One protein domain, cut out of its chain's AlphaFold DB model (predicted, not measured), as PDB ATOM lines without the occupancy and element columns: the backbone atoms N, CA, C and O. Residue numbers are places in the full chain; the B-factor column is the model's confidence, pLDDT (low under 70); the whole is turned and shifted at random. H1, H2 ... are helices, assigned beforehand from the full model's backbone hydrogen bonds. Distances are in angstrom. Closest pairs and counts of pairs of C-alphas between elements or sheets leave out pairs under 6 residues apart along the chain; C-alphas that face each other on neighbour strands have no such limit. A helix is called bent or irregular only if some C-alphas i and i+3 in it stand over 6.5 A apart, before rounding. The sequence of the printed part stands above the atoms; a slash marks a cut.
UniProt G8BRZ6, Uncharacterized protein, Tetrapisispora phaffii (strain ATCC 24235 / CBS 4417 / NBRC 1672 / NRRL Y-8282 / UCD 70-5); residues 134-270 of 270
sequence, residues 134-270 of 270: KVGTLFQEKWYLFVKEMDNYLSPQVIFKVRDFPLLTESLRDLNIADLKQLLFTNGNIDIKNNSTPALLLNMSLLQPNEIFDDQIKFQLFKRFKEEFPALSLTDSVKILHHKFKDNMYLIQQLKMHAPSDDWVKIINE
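What this domain is: This is residues 134 to 270 of the 270 residues of an uncharacterized protein of Tetrapisispora phaffii (strain ATCC 24235 / CBS 4417 / NBRC 1672 / NRRL Y-8282 / UCD 70-5) (UniProt G8BRZ6). Helices pack side by side in two staggered rows, H3, H5 and H7 in one and H4 and H6 in the other, with H4 in the middle of the domain and the chain zigzagging from one row to the other. H1 and H2 form a hairpin at one end, where H2 crosses H4, while the short H8 packs on H6 at the other end. The printed part has 137 residues with eight named helices, H1 to H8 in order, and no named strand; the class is all helix. The whole is compact, with a radius of gyration of the C-alphas of 14.7 A and spans of 40 by 33 by 25 A.

Where its parts are: H1, residues 139 to 151, begins with C-alpha 139 at (-30.804, -38.257, 7.551) and is 16.4 A long from first to last C-alpha. It is neither bent nor irregular, but only just: C-alphas 148 and 151 are 6.2 A apart. H2, residues 166 to 174, is 14.9 A long and only just irregular, with C-alphas 171 and 174 lying 6.8 A apart. H3, residues 177 to 185, is 12.0 A long, and H4, residues 197 to 207, is 15.6 A long. H5, residues 215 to 228, is the longest helix by residues, with 14; it runs 20.1 A from C-alpha 215 at (-51.400, -42.106, 3.059). H6, residues 235 to 244, is 14.3 A long, and H7, residues 249 to 258, is 14.2 A long. H8, residues 261 to 268, is 11.0 A long and ends with C-alpha 268 at (-52.683, -62.206, -4.005).

How they stand to each other: H4, H5, H6 and H7 form an up and down bundle, in which each helix runs against the one before it. H4 and H5 form a hairpin at a shallow tilt of 15 degrees; their closest C-alphas, of Leu 206 and Lys 218, are 5.7 A apart. H4 touches H6 at a shallow tilt of 10 degrees, the same way, with the C-alphas of Asn 203 and Ser 237 closest at 5.6 A. H6 and H7 form a hairpin at 13 degrees, with the C-alphas of His 242 and Ile 252 closest at 6.5 A. H5 and H7 only just touch, with 3 pairs of C-alphas within 8 A, and H5 does so with residues 219 to 223 alone; the closest C-alphas, of Lys 223 and His 258, are 6.9 A apart. H3 touches H5 the same way at a shallow tilt of 24 degrees, with the C-alphas of Phe 185 and Phe 225 closest at 7.5 A. H2 touches H4, only just about perpendicular at 70.0 degrees, with the C-alphas of Thr 169 and Met 204 closest at 5.2 A. H1 and H2 form a hairpin at 31 degrees; H1 touches H2 with residues 139 to 143 alone, and the C-alphas of Phe 139 and Leu 172 are closest at 5.7 A. H1 and H3 are near each other. H8 touches H6 at a steep tilt of 52 degrees, with the C-alphas of Thr 235 and Asp 263 closest at 5.0 A. H1 and H8 are apart. In H1 and H3 to H8 every O i to N i+4 pair is within hydrogen-bond range; in H2 it is 2 of 5, beside 5 of 6 O i to N i+3 pairs.

The domain as a whole: The C-alphas farthest apart, of Gly 136 and Asn 269, are 43.8 A from each other. The printed part has no cut and ends at Glu 270, the chain's last residue. The links H1 to H2, with 14 residues, and H3 to H4, with 11, are long. Mean pLDDT of the printed part is 88.5; residues 135 to 136, 187 to 188, 261 to 262 and 264 to 270 are under 70.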
ATOM      1  N   LYS A 134     -25.097 -38.492  16.735       70.12
ATOM      2  CA  LYS A 134     -25.605 -37.562  17.754       70.12
ATOM      3  C   LYS A 134     -26.913 -36.899  17.310       70.12
ATOM      4  O   LYS A 134     -27.188 -36.788  16.117       70.12
ATOM      5  N   VAL A 135     -27.654 -36.363  18.283       61.81
ATOM      6  CA  VAL A 135     -28.724 -35.383  18.036       61.81
ATOM      7  C   VAL A 135     -28.138 -34.257  17.175       61.81
ATOM      8  O   VAL A 135     -27.251 -33.537  17.632       61.81
ATOM      9  N   GLY A 136     -28.569 -34.171  15.914       68.06
ATOM     10  CA  GLY A 136     -28.088 -33.190  14.935       68.06
ATOM     11  C   GLY A 136     -27.485 -33.764  13.649       68.06
ATOM     12  O   GLY A 136     -27.359 -33.014  12.689       68.06
ATOM     13  N   THR A 137     -27.145 -35.059  13.583       85.50
ATOM     14  CA  THR A 137     -26.774 -35.686  12.299       85.50
ATOM     15  C   THR A 137     -28.025 -35.904  11.458       85.50
ATOM     16  O   THR A 137     -28.926 -36.643  11.861       85.50
ATOM     17  N   LEU A 138     -28.065 -35.276  10.286       90.19
ATOM     18  CA  LEU A 138     -29.219 -35.306   9.398       90.19
ATOM     19  C   LEU A 138     -29.344 -36.665   8.701       90.19
ATOM     20  O   LEU A 138     -28.352 -37.360   8.458       90.19
ATOM     21  N   PHE A 139     -30.568 -37.032   8.316       92.94
ATOM     22  CA  PHE A 139     -30.804 -38.257   7.551       92.94
ATOM     23  C   PHE A 139     -29.980 -38.289   6.255       92.94
ATOM     24  O   PHE A 139     -29.419 -39.328   5.922       92.94
ATOM     25  N   GLN A 140     -29.831 -37.153   5.562       92.19
ATOM     26  CA  GLN A 140     -29.027 -37.049   4.340       92.19
ATOM     27  C   GLN A 140     -27.582 -37.534   4.545       92.19
ATOM     28  O   GLN A 140     -27.025 -38.193   3.671       92.19
ATOM     29  N   GLU A 141     -26.976 -37.249   5.700       92.19
ATOM     30  CA  GLU A 141     -25.605 -37.669   6.011       92.19
ATOM     31  C   GLU A 141     -25.525 -39.184   6.242       92.19
ATOM     32  O   GLU A 141     -24.595 -39.848   5.774       92.19
ATOM     33  N   LYS A 142     -26.531 -39.752   6.918       94.31
ATOM     34  CA  LYS A 142     -26.662 -41.204   7.128       94.31
ATOM     35  C   LYS A 142     -26.892 -41.930   5.803       94.31
ATOM     36  O   LYS A 142     -26.256 -42.950   5.541       94.31
ATOM     37  N   TRP A 143     -27.745 -41.371   4.949       95.06
ATOM     38  CA  TRP A 143     -28.018 -41.880   3.609       95.06
ATOM     39  C   TRP A 143     -26.779 -41.820   2.714       95.06
ATOM     40  O   TRP A 143     -26.451 -42.795   2.043       95.06
ATOM     41  N   TYR A 144     -26.022 -40.722   2.762       93.50
ATOM     42  CA  TYR A 144     -24.752 -40.612   2.050       93.50
ATOM     43  C   TYR A 144     -23.752 -41.687   2.494       93.50
ATOM     44  O   TYR A 144     -23.092 -42.299   1.652       93.50
ATOM     45  N   LEU A 145     -23.661 -41.969   3.801       93.44
ATOM     46  CA  LEU A 145     -22.827 -43.063   4.297       93.44
ATOM     47  C   LEU A 145     -23.301 -44.421   3.762       93.44
ATOM     48  O   LEU A 145     -22.463 -45.200   3.315       93.44
ATOM     49  N   PHE A 146     -24.611 -44.692   3.763       96.56
ATOM     50  CA  PHE A 146     -25.170 -45.903   3.155       96.56
ATOM     51  C   PHE A 146     -24.750 -46.026   1.685       96.56
ATOM     52  O   PHE A 146     -24.196 -47.049   1.293       96.56
ATOM     53  N   VAL A 147     -24.928 -44.974   0.879       95.25
ATOM     54  CA  VAL A 147     -24.562 -45.010  -0.544       95.25
ATOM     55  C   VAL A 147     -23.053 -45.204  -0.728       95.25
ATOM     56  O   VAL A 147     -22.605 -45.951  -1.593       95.25
ATOM     57  N   LYS A 148     -22.224 -44.574   0.103       93.56
ATOM     58  CA  LYS A 148     -20.768 -44.730   0.032       93.56
ATOM     59  C   LYS A 148     -20.297 -46.140   0.406       93.56
ATOM     60  O   LYS A 148     -19.386 -46.658  -0.234       93.56
ATOM     61  N   GLU A 149     -20.854 -46.719   1.465       92.62
ATOM     62  CA  GLU A 149     -20.359 -47.963   2.070       92.62
ATOM     63  C   GLU A 149     -21.053 -49.215   1.526       92.62
ATOM     64  O   GLU A 149     -20.429 -50.268   1.497       92.62
ATOM     65  N   MET A 150     -22.312 -49.112   1.094       94.62
ATOM     66  CA  MET A 150     -23.097 -50.227   0.554       94.62
ATOM     67  C   MET A 150     -23.188 -50.139  -0.968       94.62
ATOM     68  O   MET A 150     -22.628 -50.984  -1.656       94.62
ATOM     69  N   ASP A 151     -23.858 -49.112  -1.501       92.75
ATOM     70  CA  ASP A 151     -24.157 -48.991  -2.938       92.75
ATOM     71  C   ASP A 151     -22.883 -48.940  -3.795       92.75
ATOM     72  O   ASP A 151     -22.702 -49.752  -4.699       92.75
ATOM     73  N   ASN A 152     -21.967 -48.031  -3.462       90.00
ATOM     74  CA  ASN A 152     -20.760 -47.788  -4.248       90.00
ATOM     75  C   ASN A 152     -19.692 -48.874  -4.109       90.00
ATOM     76  O   ASN A 152     -18.750 -48.900  -4.906       90.00
ATOM     77  N   TYR A 153     -19.789 -49.700  -3.069       88.81
ATOM     78  CA  TYR A 153     -18.757 -50.664  -2.711       88.81
ATOM     79  C   TYR A 153     -19.158 -52.101  -3.063       88.81
ATOM     80  O   TYR A 153     -18.323 -52.866  -3.540       88.81
ATOM     81  N   LEU A 154     -20.424 -52.470  -2.859       89.75
ATOM     82  CA  LEU A 154     -20.931 -53.798  -3.189       89.75
ATOM     83  C   LEU A 154     -21.244 -53.925  -4.684       89.75
ATOM     84  O   LEU A 154     -21.324 -52.948  -5.426       89.75
ATOM     85  N   SER A 155     -21.456 -55.164  -5.138       87.69
ATOM     86  CA  SER A 155     -21.908 -55.410  -6.509       87.69
ATOM     87  C   SER A 155     -23.224 -54.660  -6.795       87.69
ATOM     88  O   SER A 155     -24.159 -54.761  -5.993       87.69
ATOM     89  N   PRO A 156     -23.368 -54.001  -7.963       87.38
ATOM     90  CA  PRO A 156     -24.616 -53.346  -8.377       87.38
ATOM     91  C   PRO A 156     -25.839 -54.273  -8.458       87.38
ATOM     92  O   PRO A 156     -26.965 -53.798  -8.574       87.38
ATOM     93  N   GLN A 157     -25.625 -55.594  -8.433       86.88
ATOM     94  CA  GLN A 157     -26.680 -56.612  -8.461       86.88
ATOM     95  C   GLN A 157     -27.230 -56.961  -7.069       86.88
ATOM     96  O   GLN A 157     -28.219 -57.687  -6.974       86.88
ATOM     97  N   VAL A 158     -26.593 -56.493  -5.989       90.38
ATOM     98  CA  VAL A 158     -27.084 -56.730  -4.625       90.38
ATOM     99  C   VAL A 158     -28.455 -56.083  -4.463       90.38
ATOM    100  O   VAL A 158     -28.634 -54.918  -4.802       90.38
ATOM    101  N   ILE A 159     -29.411 -56.836  -3.922       90.75
ATOM    102  CA  ILE A 159     -30.757 -56.346  -3.627       90.75
ATOM    103  C   ILE A 159     -30.799 -55.912  -2.163       90.75
ATOM    104  O   ILE A 159     -30.715 -56.754  -1.265       90.75
ATOM    105  N   PHE A 160     -30.964 -54.616  -1.913       94.00
ATOM    106  CA  PHE A 160     -31.145 -54.098  -0.559       94.00
ATOM    107  C   PHE A 160     -32.601 -54.227  -0.102       94.00
ATOM    108  O   PHE A 160     -33.517 -53.788  -0.798       94.00
ATOM    109  N   LYS A 161     -32.826 -54.799   1.087       92.19
ATOM    110  CA  LYS A 161     -34.165 -54.928   1.675       92.19
ATOM    111  C   LYS A 161     -34.310 -53.992   2.861       92.19
ATOM    112  O   LYS A 161     -33.426 -53.893   3.701       92.19
ATOM    113  N   VAL A 162     -35.474 -53.363   2.984       94.12
ATOM    114  CA  VAL A 162     -35.736 -52.388   4.056       94.12
ATOM    115  C   VAL A 162     -35.620 -52.985   5.463       94.12
ATOM    116  O   VAL A 162     -35.153 -52.321   6.380       94.12
ATOM    117  N   ARG A 163     -35.959 -54.271   5.617       93.88
ATOM    118  CA  ARG A 163     -35.841 -55.012   6.885       93.88
ATOM    119  C   ARG A 163     -34.404 -55.135   7.401       93.88
ATOM    120  O   ARG A 163     -34.220 -55.411   8.580       93.88
ATOM    121  N   ASP A 164     -33.419 -54.969   6.522       95.31
ATOM    122  CA  ASP A 164     -32.005 -55.060   6.874       95.31
ATOM    123  C   ASP A 164     -31.497 -53.732   7.475       95.31
ATOM    124  O   ASP A 164     -30.425 -53.703   8.072       95.31
ATOM    125  N   PHE A 165     -32.282 -52.647   7.373       96.81
ATOM    126  CA  PHE A 165     -31.900 -51.299   7.803       96.81
ATOM    127  C   PHE A 165     -32.942 -50.619   8.717       96.81
ATOM    128  O   PHE A 165     -33.431 -49.528   8.390       96.81
ATOM    129  N   PRO A 166     -33.365 -51.246   9.832       95.50
ATOM    130  CA  PRO A 166     -34.393 -50.685  10.708       95.50
ATOM    131  C   PRO A 166     -34.004 -49.332  11.323       95.50
ATOM    132  O   PRO A 166     -34.840 -48.430  11.357       95.50
ATOM    133  N   LEU A 167     -32.755 -49.150  11.760       95.44
ATOM    134  CA  LEU A 167     -32.291 -47.932  12.435       95.44
ATOM    135  C   LEU A 167     -32.106 -46.784  11.442       95.44
ATOM    136  O   LEU A 167     -32.464 -45.640  11.731       95.44
ATOM    137  N   LEU A 168     -31.598 -47.076  10.240       96.06
ATOM    138  CA  LEU A 168     -31.570 -46.096   9.159       96.06
ATOM    139  C   LEU A 168     -32.992 -45.686   8.751       96.06
ATOM    140  O   LEU A 168     -33.252 -44.493   8.595       96.06
ATOM    141  N   THR A 169     -33.925 -46.640   8.658       95.81
ATOM    142  CA  THR A 169     -35.342 -46.364   8.356       95.81
ATOM    143  C   THR A 169     -35.981 -45.471   9.419       95.81
ATOM    144  O   THR A 169     -36.671 -44.512   9.081       95.81
ATOM    145  N   GLU A 170     -35.742 -45.753  10.701       93.69
ATOM    146  CA  GLU A 170     -36.246 -44.941  11.811       93.69
ATOM    147  C   GLU A 170     -35.696 -43.510  11.758       93.69
ATOM    148  O   GLU A 170     -36.431 -42.548  11.977       93.69
ATOM    149  N   SER A 171     -34.424 -43.348  11.381       92.50
ATOM    150  CA  SER A 171     -33.785 -42.031  11.302       92.50
ATOM    151  C   SER A 171     -34.341 -41.102  10.217       92.50
ATOM    152  O   SER A 171     -34.010 -39.918  10.206       92.50
ATOM    153  N   LEU A 172     -35.186 -41.612   9.314       92.75
ATOM    154  CA  LEU A 172     -35.873 -40.813   8.297       92.75
ATOM    155  C   LEU A 172     -36.967 -39.921   8.907       92.75
ATOM    156  O   LEU A 172     -37.378 -38.953   8.276       92.75
ATOM    157  N   ARG A 173     -37.406 -40.199  10.140       88.62
ATOM    158  CA  ARG A 173     -38.524 -39.522  10.815       88.62
ATOM    159  C   ARG A 173     -38.435 -37.994  10.863       88.62
ATOM    160  O   ARG A 173     -39.469 -37.333  10.823       88.62
ATOM    161  N   ASP A 174     -37.225 -37.450  10.927       84.06
ATOM    162  CA  ASP A 174     -36.988 -36.006  11.022       84.06
ATOM    163  C   ASP A 174     -36.816 -35.325   9.650       84.06
ATOM    164  O   ASP A 174     -36.631 -34.110   9.563       84.06
ATOM    165  N   LEU A 175     -36.862 -36.094   8.555       89.88
ATOM    166  CA  LEU A 175     -36.704 -35.583   7.199       89.88
ATOM    167  C   LEU A 175     -38.017 -34.975   6.694       89.88
ATOM    168  O   LEU A 175     -39.059 -35.631   6.659       89.88
ATOM    169  N   ASN A 176     -37.966 -33.730   6.222       89.94
ATOM    170  CA  ASN A 176     -39.131 -33.116   5.594       89.94
ATOM    171  C   ASN A 176     -39.397 -33.703   4.190       89.94
ATOM    172  O   ASN A 176     -38.519 -34.240   3.513       89.94
ATOM    173  N   ILE A 177     -40.638 -33.563   3.723       91.19
ATOM    174  CA  ILE A 177     -41.076 -34.135   2.443       91.19
ATOM    175  C   ILE A 177     -40.374 -33.527   1.217       91.19
ATOM    176  O   ILE A 177     -40.256 -34.195   0.189       91.19
ATOM    177  N   ALA A 178     -39.935 -32.267   1.287       91.19
ATOM    178  CA  ALA A 178     -39.259 -31.607   0.171       91.19
ATOM    179  C   ALA A 178     -37.868 -32.215  -0.048       91.19
ATOM    180  O   ALA A 178     -37.547 -32.618  -1.166       91.19
ATOM    181  N   ASP A 179     -37.111 -32.383   1.033       91.31
ATOM    182  CA  ASP A 179     -35.800 -33.024   1.026       91.31
ATOM    183  C   ASP A 179     -35.911 -34.495   0.620       91.31
ATOM    184  O   ASP A 179     -35.116 -34.983  -0.183       91.31
ATOM    185  N   LEU A 180     -36.943 -35.205   1.095       92.94
ATOM    186  CA  LEU A 180     -37.191 -36.580   0.672       92.94
ATOM    187  C   LEU A 180     -37.409 -36.686  -0.844       92.94
ATOM    188  O   LEU A 180     -36.825 -37.547  -1.502       92.94
ATOM    189  N   LYS A 181     -38.237 -35.803  -1.417       92.25
ATOM    190  CA  LYS A 181     -38.461 -35.756  -2.869       92.25
ATOM    191  C   LYS A 181     -37.166 -35.445  -3.617       92.25
ATOM    192  O   LYS A 181     -36.939 -36.014  -4.682       92.25
ATOM    193  N   GLN A 182     -36.314 -34.580  -3.069       91.44
ATOM    194  CA  GLN A 182     -35.010 -34.299  -3.658       91.44
ATOM    195  C   GLN A 182     -34.132 -35.560  -3.679       91.44
ATOM    196  O   GLN A 182     -33.580 -35.896  -4.727       91.44
ATOM    197  N   LEU A 183     -34.054 -36.299  -2.570       91.19
ATOM    198  CA  LEU A 183     -33.277 -37.539  -2.502       91.19
ATOM    199  C   LEU A 183     -33.807 -38.621  -3.454       91.19
ATOM    200  O   LEU A 183     -33.010 -39.265  -4.126       91.19
ATOM    201  N   LEU A 184     -35.130 -38.799  -3.535       90.94
ATOM    202  CA  LEU A 184     -35.760 -39.841  -4.357       90.94
ATOM    203  C   LEU A 184     -35.678 -39.581  -5.866       90.94
ATOM    204  O   LEU A 184     -35.511 -40.529  -6.625       90.94
ATOM    205  N   PHE A 185     -35.845 -38.328  -6.298       89.69
ATOM    206  CA  PHE A 185     -36.095 -38.001  -7.713       89.69
ATOM    207  C   PHE A 185     -34.984 -37.181  -8.369       89.69
ATOM    208  O   PHE A 185     -34.916 -37.064  -9.587       89.69
ATOM    209  N   THR A 186     -34.103 -36.575  -7.574       81.50
ATOM    210  CA  THR A 186     -32.957 -35.805  -8.094       81.50
ATOM    211  C   THR A 186     -31.622 -36.353  -7.602       81.50
ATOM    212  O   THR A 186     -30.582 -35.726  -7.796       81.50
ATOM    213  N   ASN A 187     -31.652 -37.514  -6.935       69.25
ATOM    214  CA  ASN A 187     -30.521 -38.197  -6.306       69.25
ATOM    215  C   ASN A 187     -29.719 -37.337  -5.310       69.25
ATOM    216  O   ASN A 187     -28.665 -37.763  -4.852       69.25
ATOM    217  N   GLY A 188     -30.170 -36.124  -4.967       63.16
ATOM    218  CA  GLY A 188     -29.474 -35.228  -4.039       63.16
ATOM    219  C   GLY A 188     -28.007 -34.934  -4.395       63.16
ATOM    220  O   GLY A 188     -27.221 -34.690  -3.486       63.16
ATOM    221  N   ASN A 189     -27.625 -34.978  -5.680       72.75
ATOM    222  CA  ASN A 189     -26.229 -34.930  -6.162       72.75
ATOM    223  C   ASN A 189     -25.334 -36.106  -5.709       72.75
ATOM    224  O   ASN A 189     -24.109 -35.979  -5.684       72.75
ATOM    225  N   ILE A 190     -25.923 -37.245  -5.349       82.94
ATOM    226  CA  ILE A 190     -25.209 -38.466  -4.969       82.94
ATOM    227  C   ILE A 190     -25.196 -39.427  -6.165       82.94
ATOM    228  O   ILE A 190     -26.224 -39.657  -6.798       82.94
ATOM    229  N   ASP A 191     -24.026 -39.990  -6.470       86.06
ATOM    230  CA  ASP A 191     -23.871 -41.028  -7.494       86.06
ATOM    231  C   ASP A 191     -24.403 -42.369  -6.961       86.06
ATOM    232  O   ASP A 191     -23.853 -42.919  -6.001       86.06
ATOM    233  N   ILE A 192     -25.499 -42.848  -7.555       89.56
ATOM    234  CA  ILE A 192     -26.165 -44.115  -7.226       89.56
ATOM    235  C   ILE A 192     -25.793 -45.127  -8.309       89.56
ATOM    236  O   ILE A 192     -26.113 -44.925  -9.480       89.56
ATOM    237  N   LYS A 193     -25.151 -46.229  -7.920       90.50
ATOM    238  CA  LYS A 193     -24.696 -47.286  -8.835       90.50
ATOM    239  C   LYS A 193     -25.540 -48.546  -8.748       90.50
ATOM    240  O   LYS A 193     -25.571 -49.317  -9.707       90.50
ATOM    241  N   ASN A 194     -26.208 -48.781  -7.620       90.88
ATOM    242  CA  ASN A 194     -27.045 -49.954  -7.420       90.88
ATOM    243  C   ASN A 194     -28.522 -49.641  -7.713       90.88
ATOM    244  O   ASN A 194     -29.130 -48.746  -7.126       90.88
ATOM    245  N   ASN A 195     -29.132 -50.447  -8.582       89.00
ATOM    246  CA  ASN A 195     -30.514 -50.254  -9.031       89.00
ATOM    247  C   ASN A 195     -31.560 -50.427  -7.913       89.00
ATOM    248  O   ASN A 195     -32.678 -49.934  -8.040       89.00
ATOM    249  N   SER A 196     -31.230 -51.129  -6.825       91.75
ATOM    250  CA  SER A 196     -32.140 -51.334  -5.690       91.75
ATOM    251  C   SER A 196     -32.109 -50.196  -4.663       91.75
ATOM    252  O   SER A 196     -33.042 -50.074  -3.868       91.75
ATOM    253  N   THR A 197     -31.098 -49.322  -4.695       94.25
ATOM    254  CA  THR A 197     -30.941 -48.212  -3.741       94.25
ATOM    255  C   THR A 197     -32.102 -47.210  -3.769       94.25
ATOM    256  O   THR A 197     -32.626 -46.893  -2.697       94.25
ATOM    257  N   PRO A 198     -32.593 -46.741  -4.937       93.25
ATOM    258  CA  PRO A 198     -33.752 -45.847  -4.972       93.25
ATOM    259  C   PRO A 198     -35.020 -46.512  -4.415       93.25
ATOM    260  O   PRO A 198     -35.773 -45.896  -3.659       93.25
ATOM    261  N   ALA A 199     -35.235 -47.793  -4.737       94.19
ATOM    262  CA  ALA A 199     -36.383 -48.557  -4.249       94.19
ATOM    263  C   ALA A 199     -36.323 -48.779  -2.726       94.19
ATOM    264  O   ALA A 199     -37.354 -48.728  -2.054       94.19
ATOM    265  N   LEU A 200     -35.124 -48.960  -2.161       96.38
ATOM    266  CA  LEU A 200     -34.922 -49.008  -0.714       96.38
ATOM    267  C   LEU A 200     -35.392 -47.709  -0.046       96.38
ATOM    268  O   LEU A 200     -36.176 -47.773   0.901       96.38
ATOM    269  N   LEU A 201     -34.958 -46.547  -0.548       96.19
ATOM    270  CA  LEU A 201     -35.350 -45.250   0.014       96.19
ATOM    271  C   LEU A 201     -36.864 -45.024  -0.077       96.19
ATOM    272  O   LEU A 201     -37.480 -44.530   0.875       96.19
ATOM    273  N   LEU A 202     -37.485 -45.432  -1.191       96.75
ATOM    274  CA  LEU A 202     -38.939 -45.415  -1.319       96.75
ATOM    275  C   LEU A 202     -39.576 -46.271  -0.220       96.75
ATOM    276  O   LEU A 202     -40.418 -45.779   0.525       96.75
ATOM    277  N   ASN A 203     -39.150 -47.525  -0.060       97.19
ATOM    278  CA  ASN A 203     -39.707 -48.436   0.942       97.19
ATOM    279  C   ASN A 203     -39.551 -47.906   2.377       97.19
ATOM    280  O   ASN A 203     -40.504 -47.972   3.153       97.19
ATOM    281  N   MET A 204     -38.399 -47.315   2.716       97.25
ATOM    282  CA  MET A 204     -38.181 -46.644   4.008       97.25
ATOM    283  C   MET A 204     -39.188 -45.513   4.243       97.25
ATOM    284  O   MET A 204     -39.717 -45.359   5.346       97.25
ATOM    285  N   SER A 205     -39.485 -44.746   3.195       96.56
ATOM    286  CA  SER A 205     -40.438 -43.634   3.234       96.56
ATOM    287  C   SER A 205     -41.877 -44.120   3.408       96.56
ATOM    288  O   SER A 205     -42.631 -43.585   4.217       96.56
ATOM    289  N   LEU A 206     -42.266 -45.176   2.690       96.25
ATOM    290  CA  LEU A 206     -43.611 -45.753   2.764       96.25
ATOM    291  C   LEU A 206     -43.903 -46.396   4.131       96.25
ATOM    292  O   LEU A 206     -45.058 -46.445   4.563       96.25
ATOM    293  N   LEU A 207     -42.867 -46.863   4.832       95.56
ATOM    294  CA  LEU A 207     -42.998 -47.455   6.163       95.56
ATOM    295  C   LEU A 207     -43.222 -46.437   7.283       95.56
ATOM    296  O   LEU A 207     -43.759 -46.837   8.323       95.56
ATOM    297  N   GLN A 208     -42.888 -45.157   7.073       94.88
ATOM    298  CA  GLN A 208     -43.006 -44.128   8.108       94.88
ATOM    299  C   GLN A 208     -44.429 -44.055   8.699       94.88
ATOM    300  O   GLN A 208     -45.412 -44.360   8.011       94.88
ATOM    301  N   PRO A 209     -44.576 -43.674   9.978       92.06
ATOM    302  CA  PRO A 209     -45.871 -43.373  10.585       92.06
ATOM    303  C   PRO A 209     -46.686 -42.319   9.810       92.06
ATOM    304  O   PRO A 209     -46.126 -41.487   9.092       92.06
ATOM    305  N   ASN A 210     -48.017 -42.362   9.942       91.44
ATOM    306  CA  ASN A 210     -48.927 -41.465   9.211       91.44
ATOM    307  C   ASN A 210     -48.850 -40.015   9.705       91.44
ATOM    308  O   ASN A 210     -49.168 -39.098   8.958       91.44
ATOM    309  N   GLU A 211     -48.372 -39.811  10.932       90.38
ATOM    310  CA  GLU A 211     -48.081 -38.500  11.510       90.38
ATOM    311  C   GLU A 211     -46.914 -37.797  10.802       90.38
ATOM    312  O   GLU A 211     -46.797 -36.578  10.884       90.38
ATOM    313  N   ILE A 212     -46.049 -38.563  10.130       89.94
ATOM    314  CA  ILE A 212     -44.902 -38.045   9.378       89.94
ATOM    315  C   ILE A 212     -45.284 -37.899   7.909       89.94
ATOM    316  O   ILE A 212     -45.219 -36.806   7.352       89.94
ATOM    317  N   PHE A 213     -45.712 -39.004   7.290       92.44
ATOM    318  CA  PHE A 213     -46.192 -39.028   5.912       92.44
ATOM    319  C   PHE A 213     -47.552 -39.703   5.861       92.44
ATOM    320  O   PHE A 213     -47.667 -40.915   6.076       92.44
ATOM    321  N   ASP A 214     -48.580 -38.923   5.544       93.31
ATOM    322  CA  ASP A 214     -49.925 -39.450   5.377       93.31
ATOM    323  C   ASP A 214     -50.034 -40.390   4.160       93.31
ATOM    324  O   ASP A 214     -49.151 -40.484   3.296       93.31
ATOM    325  N   ASP A 215     -51.149 -41.111   4.096       94.31
ATOM    326  CA  ASP A 215     -51.400 -42.106   3.059       94.31
ATOM    327  C   ASP A 215     -51.453 -41.503   1.643       94.31
ATOM    328  O   ASP A 215     -51.041 -42.152   0.677       94.31
ATOM    329  N   GLN A 216     -51.913 -40.254   1.501       93.31
ATOM    330  CA  GLN A 216     -51.972 -39.582   0.202       93.31
ATOM    331  C   GLN A 216     -50.570 -39.226  -0.291       93.31
ATOM    332  O   GLN A 216     -50.248 -39.485  -1.450       93.31
ATOM    333  N   ILE A 217     -49.719 -38.687   0.585       94.06
ATOM    334  CA  ILE A 217     -48.315 -38.388   0.295       94.06
ATOM    335  C   ILE A 217     -47.587 -39.671  -0.101       94.06
ATOM    336  O   ILE A 217     -46.913 -39.697  -1.131       94.06
ATOM    337  N   LYS A 218     -47.757 -40.756   0.662       95.62
ATOM    338  CA  LYS A 218     -47.155 -42.062   0.349       95.62
ATOM    339  C   LYS A 218     -47.580 -42.577  -1.021       95.62
ATOM    340  O   LYS A 218     -46.733 -43.009  -1.805       95.62
ATOM    341  N   PHE A 219     -48.870 -42.492  -1.342       95.56
ATOM    342  CA  PHE A 219     -49.367 -42.897  -2.652       95.56
ATOM    343  C   PHE A 219     -48.813 -42.016  -3.784       95.56
ATOM    344  O   PHE A 219     -48.398 -42.536  -4.819       95.56
ATOM    345  N   GLN A 220     -48.740 -40.697  -3.586       95.06
ATOM    346  CA  GLN A 220     -48.154 -39.769  -4.559       95.06
ATOM    347  C   GLN A 220     -46.666 -40.045  -4.801       95.06
ATOM    348  O   GLN A 220     -46.227 -40.020  -5.952       95.06
ATOM    349  N   LEU A 221     -45.897 -40.330  -3.741       95.69
ATOM    350  CA  LEU A 221     -44.489 -40.717  -3.850       95.69
ATOM    351  C   LEU A 221     -44.339 -41.996  -4.673       95.69
ATOM    352  O   LEU A 221     -43.564 -42.007  -5.625       95.69
ATOM    353  N   PHE A 222     -45.118 -43.035  -4.363       96.19
ATOM    354  CA  PHE A 222     -45.109 -44.290  -5.116       96.19
ATOM    355  C   PHE A 222     -45.462 -44.088  -6.592       96.19
ATOM    356  O   PHE A 222     -44.752 -44.578  -7.468       96.19
ATOM    357  N   LYS A 223     -46.536 -43.341  -6.876       94.69
ATOM    358  CA  LYS A 223     -46.985 -43.088  -8.247       94.69
ATOM    359  C   LYS A 223     -45.894 -42.401  -9.064       94.69
ATOM    360  O   LYS A 223     -45.531 -42.894 -10.128       94.69
ATOM    361  N   ARG A 224     -45.344 -41.302  -8.539       95.00
ATOM    362  CA  ARG A 224     -44.268 -40.562  -9.202       95.00
ATOM    363  C   ARG A 224     -43.018 -41.424  -9.381       95.00
ATOM    364  O   ARG A 224     -42.408 -41.406 -10.441       95.00
ATOM    365  N   PHE A 225     -42.663 -42.216  -8.373       94.88
ATOM    366  CA  PHE A 225     -41.512 -43.113  -8.451       94.88
ATOM    367  C   PHE A 225     -41.661 -44.153  -9.556       94.88
ATOM    368  O   PHE A 225     -40.718 -44.390 -10.302       94.88
ATOM    369  N   LYS A 226     -42.850 -44.736  -9.721       92.12
ATOM    370  CA  LYS A 226     -43.112 -45.657 -10.828       92.12
ATOM    371  C   LYS A 226     -42.960 -44.983 -12.196       92.12
ATOM    372  O   LYS A 226     -42.465 -45.611 -13.126       92.12
ATOM    373  N   GLU A 227     -43.413 -43.737 -12.326       91.94
ATOM    374  CA  GLU A 227     -43.303 -42.966 -13.571       91.94
ATOM    375  C   GLU A 227     -41.835 -42.670 -13.929       91.94
ATOM    376  O   GLU A 227     -41.459 -42.801 -15.092       91.94
ATOM    377  N   GLU A 228     -40.998 -42.332 -12.944       90.75
ATOM    378  CA  GLU A 228     -39.573 -42.033 -13.156       90.75
ATOM    379  C   GLU A 228     -38.697 -43.295 -13.296       90.75
ATOM    380  O   GLU A 228     -37.724 -43.288 -14.052       90.75
ATOM    381  N   PHE A 229     -39.056 -44.401 -12.633       89.56
ATOM    382  CA  PHE A 229     -38.283 -45.649 -12.611       89.56
ATOM    383  C   PHE A 229     -39.099 -46.874 -13.076       89.56
ATOM    384  O   PHE A 229     -39.262 -47.839 -12.323       89.56
ATOM    385  N   PRO A 230     -39.589 -46.905 -14.331       86.75
ATOM    386  CA  PRO A 230     -40.540 -47.921 -14.796       86.75
ATOM    387  C   PRO A 230     -39.973 -49.349 -14.861       86.75
ATOM    388  O   PRO A 230     -40.739 -50.308 -14.892       86.75
ATOM    389  N   ALA A 231     -38.645 -49.499 -14.903       86.75
ATOM    390  CA  ALA A 231     -37.972 -50.795 -15.002       86.75
ATOM    391  C   ALA A 231     -37.662 -51.444 -13.638       86.75
ATOM    392  O   ALA A 231     -37.237 -52.599 -13.601       86.75
ATOM    393  N   LEU A 232     -37.829 -50.719 -12.525       85.81
ATOM    394  CA  LEU A 232     -37.557 -51.254 -11.191       85.81
ATOM    395  C   LEU A 232     -38.739 -52.089 -10.690       85.81
ATOM    396  O   LEU A 232     -39.899 -51.708 -10.837       85.81
ATOM    397  N   SER A 233     -38.445 -53.225 -10.053       85.25
ATOM    398  CA  SER A 233     -39.471 -54.011  -9.363       85.25
ATOM    399  C   SER A 233     -39.921 -53.276  -8.103       85.25
ATOM    400  O   SER A 233     -39.096 -52.902  -7.270       85.25
ATOM    401  N   LEU A 234     -41.236 -53.097  -7.956       89.50
ATOM    402  CA  LEU A 234     -41.843 -52.391  -6.827       89.50
ATOM    403  C   LEU A 234     -42.642 -53.332  -5.919       89.50
ATOM    404  O   LEU A 234     -43.446 -52.861  -5.117       89.50
ATOM    405  N   THR A 235     -42.422 -54.651  -6.007       89.75
ATOM    406  CA  THR A 235     -43.181 -55.666  -5.257       89.75
ATOM    407  C   THR A 235     -43.273 -55.327  -3.761       89.75
ATOM    408  O   THR A 235     -44.368 -55.333  -3.197       89.75
ATOM    409  N   ASP A 236     -42.154 -54.968  -3.122       90.88
ATOM    410  CA  ASP A 236     -42.123 -54.610  -1.696       90.88
ATOM    411  C   ASP A 236     -42.895 -53.314  -1.409       90.88
ATOM    412  O   ASP A 236     -43.647 -53.244  -0.438       90.88
ATOM    413  N   SER A 237     -42.783 -52.308  -2.280       94.50
ATOM    414  CA  SER A 237     -43.520 -51.046  -2.148       94.50
ATOM    415  C   SER A 237     -45.029 -51.274  -2.216       94.50
ATOM    416  O   SER A 237     -45.781 -50.720  -1.414       94.50
ATOM    417  N   VAL A 238     -45.481 -52.129  -3.139       93.62
ATOM    418  CA  VAL A 238     -46.900 -52.477  -3.283       93.62
ATOM    419  C   VAL A 238     -47.382 -53.282  -2.075       93.62
ATOM    420  O   VAL A 238     -48.456 -52.981  -1.559       93.62
ATOM    421  N   LYS A 239     -46.585 -54.230  -1.557       92.81
ATOM    422  CA  LYS A 239     -46.895 -54.963  -0.312       92.81
ATOM    423  C   LYS A 239     -47.059 -54.015   0.878       92.81
ATOM    424  O   LYS A 239     -48.049 -54.116   1.606       92.81
ATOM    425  N   ILE A 240     -46.133 -53.067   1.045       94.00
ATOM    426  CA  ILE A 240     -46.191 -52.053   2.107       94.00
ATOM    427  C   ILE A 240     -47.479 -51.235   1.988       94.00
ATOM    428  O   ILE A 240     -48.222 -51.120   2.962       94.00
ATOM    429  N   LEU A 241     -47.773 -50.694   0.802       94.75
ATOM    430  CA  LEU A 241     -48.953 -49.854   0.592       94.75
ATOM    431  C   LEU A 241     -50.264 -50.625   0.726       94.75
ATOM    432  O   LEU A 241     -51.196 -50.121   1.341       94.75
ATOM    433  N   HIS A 242     -50.336 -51.851   0.211       92.94
ATOM    434  CA  HIS A 242     -51.509 -52.706   0.365       92.94
ATOM    435  C   HIS A 242     -51.820 -52.955   1.847       92.94
ATOM    436  O   HIS A 242     -52.968 -52.828   2.269       92.94
ATOM    437  N   HIS A 243     -50.795 -53.240   2.654       92.31
ATOM    438  CA  HIS A 243     -50.961 -53.410   4.094       92.31
ATOM    439  C   HIS A 243     -51.370 -52.104   4.797       92.31
ATOM    440  O   HIS A 243     -52.273 -52.115   5.631       92.31
ATOM    441  N   LYS A 244     -50.729 -50.976   4.459       91.38
ATOM    442  CA  LYS A 244     -51.023 -49.659   5.055       91.38
ATOM    443  C   LYS A 244     -52.432 -49.168   4.708       91.38
ATOM    444  O   LYS A 244     -53.111 -48.631   5.572       91.38
ATOM    445  N   PHE A 245     -52.890 -49.389   3.477       92.81
ATOM    446  CA  PHE A 245     -54.179 -48.904   2.975       92.81
ATOM    447  C   PHE A 245     -55.334 -49.884   3.184       92.81
ATOM    448  O   PHE A 245     -56.408 -49.658   2.632       92.81
ATOM    449  N   LYS A 246     -55.155 -50.963   3.956       89.06
ATOM    450  CA  LYS A 246     -56.160 -52.028   4.128       89.06
ATOM    451  C   LYS A 246     -57.566 -51.515   4.488       89.06
ATOM    452  O   LYS A 246     -58.551 -52.096   4.047       89.06
ATOM    453  N   ASP A 247     -57.649 -50.401   5.218       89.06
ATOM    454  CA  ASP A 247     -58.905 -49.788   5.669       89.06
ATOM    455  C   ASP A 247     -59.380 -48.634   4.749       89.06
ATOM    456  O   ASP A 247     -60.450 -48.062   4.951       89.06
ATOM    457  N   ASN A 248     -58.614 -48.294   3.705       89.69
ATOM    458  CA  ASN A 248     -58.896 -47.225   2.746       89.69
ATOM    459  C   ASN A 248     -59.111 -47.791   1.330       89.69
ATOM    460  O   ASN A 248     -58.217 -47.813   0.479       89.69
ATOM    461  N   MET A 249     -60.349 -48.221   1.064       88.81
ATOM    462  CA  MET A 249     -60.739 -48.863  -0.200       88.81
ATOM    463  C   MET A 249     -60.459 -48.008  -1.440       88.81
ATOM    464  O   MET A 249     -60.125 -48.550  -2.494       88.81
ATOM    465  N   TYR A 250     -60.557 -46.681  -1.323       91.56
ATOM    466  CA  TYR A 250     -60.241 -45.769  -2.419       91.56
ATOM    467  C   TYR A 250     -58.763 -45.866  -2.811       91.56
ATOM    468  O   TYR A 250     -58.448 -46.088  -3.981       91.56
ATOM    469  N   LEU A 251     -57.849 -45.780  -1.840       90.50
ATOM    470  CA  LEU A 251     -56.412 -45.888  -2.110       90.50
ATOM    471  C   LEU A 251     -56.002 -47.293  -2.558       90.50
ATOM    472  O   LEU A 251     -55.125 -47.416  -3.408       90.50
ATOM    473  N   ILE A 252     -56.669 -48.350  -2.085       89.69
ATOM    474  CA  ILE A 252     -56.461 -49.713  -2.602       89.69
ATOM    475  C   ILE A 252     -56.843 -49.810  -4.081       89.69
ATOM    476  O   ILE A 252     -56.092 -50.380  -4.873       89.69
ATOM    477  N   GLN A 253     -57.983 -49.243  -4.488       88.62
ATOM    478  CA  GLN A 253     -58.373 -49.206  -5.902       88.62
ATOM    479  C   GLN A 253     -57.371 -48.402  -6.735       88.62
ATOM    480  O   GLN A 253     -56.982 -48.837  -7.820       88.62
ATOM    481  N   GLN A 254     -56.900 -47.264  -6.220       90.88
ATOM    482  CA  GLN A 254     -55.874 -46.479  -6.900       90.88
ATOM    483  C   GLN A 254     -54.554 -47.232  -7.037       90.88
ATOM    484  O   GLN A 254     -53.984 -47.250  -8.128       90.88
ATOM    485  N   LEU A 255     -54.102 -47.907  -5.981       90.38
ATOM    486  CA  LEU A 255     -52.926 -48.766  -6.028       90.38
ATOM    487  C   LEU A 255     -53.118 -49.870  -7.075       90.38
ATOM    488  O   LEU A 255     -52.197 -50.137  -7.840       90.38
ATOM    489  N   LYS A 256     -54.311 -50.477  -7.169       86.62
ATOM    490  CA  LYS A 256     -54.619 -51.521  -8.167       86.62
ATOM    491  C   LYS A 256     -54.460 -51.031  -9.598       86.62
ATOM    492  O   LYS A 256     -53.862 -51.720 -10.413       86.62
ATOM    493  N   MET A 257     -54.926 -49.817  -9.876       86.19
ATOM    494  CA  MET A 257     -54.776 -49.189 -11.190       86.19
ATOM    495  C   MET A 257     -53.323 -48.817 -11.518       86.19
ATOM    496  O   MET A 257     -52.957 -48.769 -12.689       86.19
ATOM    497  N   HIS A 258     -52.498 -48.539 -10.502       83.88
ATOM    498  CA  HIS A 258     -51.149 -48.007 -10.697       83.88
ATOM    499  C   HIS A 258     -50.024 -49.005 -10.439       83.88
ATOM    500  O   HIS A 258     -48.911 -48.719 -10.858       83.88
ATOM    501  N   ALA A 259     -50.229 -50.157  -9.805       80.25
ATOM    502  CA  ALA A 259     -49.155 -51.140  -9.643       80.25
ATOM    503  C   ALA A 259     -49.059 -52.096 -10.850       80.25
ATOM    504  O   ALA A 259     -50.064 -52.339 -11.518       80.25
ATOM    505  N   PRO A 260     -47.854 -52.588 -11.197       72.19
ATOM    506  CA  PRO A 260     -47.682 -53.568 -12.272       72.19
ATOM    507  C   PRO A 260     -48.537 -54.821 -12.039       72.19
ATOM    508  O   PRO A 260     -48.688 -55.264 -10.900       72.19
ATOM    509  N   SER A 261     -49.074 -55.412 -13.114       68.38
ATOM    510  CA  SER A 261     -49.889 -56.637 -13.045       68.38
ATOM    511  C   SER A 261     -49.174 -57.761 -12.296       68.38
ATOM    512  O   SER A 261     -49.773 -58.433 -11.460       68.38
ATOM    513  N   ASP A 262     -47.874 -57.909 -12.539       69.31
ATOM    514  CA  ASP A 262     -47.062 -59.002 -12.006       69.31
ATOM    515  C   ASP A 262     -46.778 -58.836 -10.507       69.31
ATOM    516  O   ASP A 262     -46.666 -59.825  -9.782       69.31
ATOM    517  N   ASP A 263     -46.712 -57.593 -10.018       70.12
ATOM    518  CA  ASP A 263     -46.544 -57.295  -8.592       70.12
ATOM    519  C   ASP A 263     -47.835 -57.584  -7.817       70.12
ATOM    520  O   ASP A 263     -47.792 -58.142  -6.722       70.12
ATOM    521  N   TRP A 264     -48.994 -57.282  -8.408       68.81
ATOM    522  CA  TRP A 264     -50.295 -57.594  -7.817       68.81
ATOM    523  C   TRP A 264     -50.583 -59.087  -7.728       68.81
ATOM    524  O   TRP A 264     -51.092 -59.552  -6.710       68.81
ATOM    525  N   VAL A 265     -50.242 -59.843  -8.772       62.44
ATOM    526  CA  VAL A 265     -50.417 -61.302  -8.792       62.44
ATOM    527  C   VAL A 265     -49.584 -61.966  -7.693       62.44
ATOM    528  O   VAL A 265     -50.066 -62.889  -7.041       62.44
ATOM    529  N   LYS A 266     -48.369 -61.475  -7.422       66.88
ATOM    530  CA  LYS A 266     -47.535 -61.981  -6.317       66.88
ATOM    531  C   LYS A 266     -48.139 -61.710  -4.940       66.88
ATOM    532  O   LYS A 266     -47.995 -62.536  -4.056       66.88
ATOM    533  N   ILE A 267     -48.825 -60.582  -4.762       65.50
ATOM    534  CA  ILE A 267     -49.438 -60.203  -3.477       65.50
ATOM    535  C   ILE A 267     -50.689 -61.022  -3.167       65.50
ATOM    536  O   ILE A 267     -50.971 -61.276  -2.008       65.50
ATOM    537  N   ILE A 268     -51.454 -61.416  -4.187       60.94
ATOM    538  CA  ILE A 268     -52.683 -62.206  -4.005       60.94
ATOM    539  C   ILE A 268     -52.369 -63.681  -3.693       60.94
ATOM    540  O   ILE A 268     -53.196 -64.369  -3.100       60.94
ATOM    541  N   ASN A 269     -51.191 -64.162  -4.099       54.06
ATOM    542  CA  ASN A 269     -50.786 -65.565  -3.988       54.06
ATOM    543  C   ASN A 269     -49.875 -65.872  -2.777       54.06
ATOM    544  O   ASN A 269     -49.464 -67.022  -2.629       54.06
ATOM    545  N   GLU A 270     -49.546 -64.875  -1.949       54.25
ATOM    546  CA  GLU A 270     -48.786 -64.999  -0.689       54.25
ATOM    547  C   GLU A 270     -49.681 -64.697   0.521       54.25
ATOM    548  O   GLU A 270     -49.533 -65.405   1.542       54.25
TER     549      GLU A 270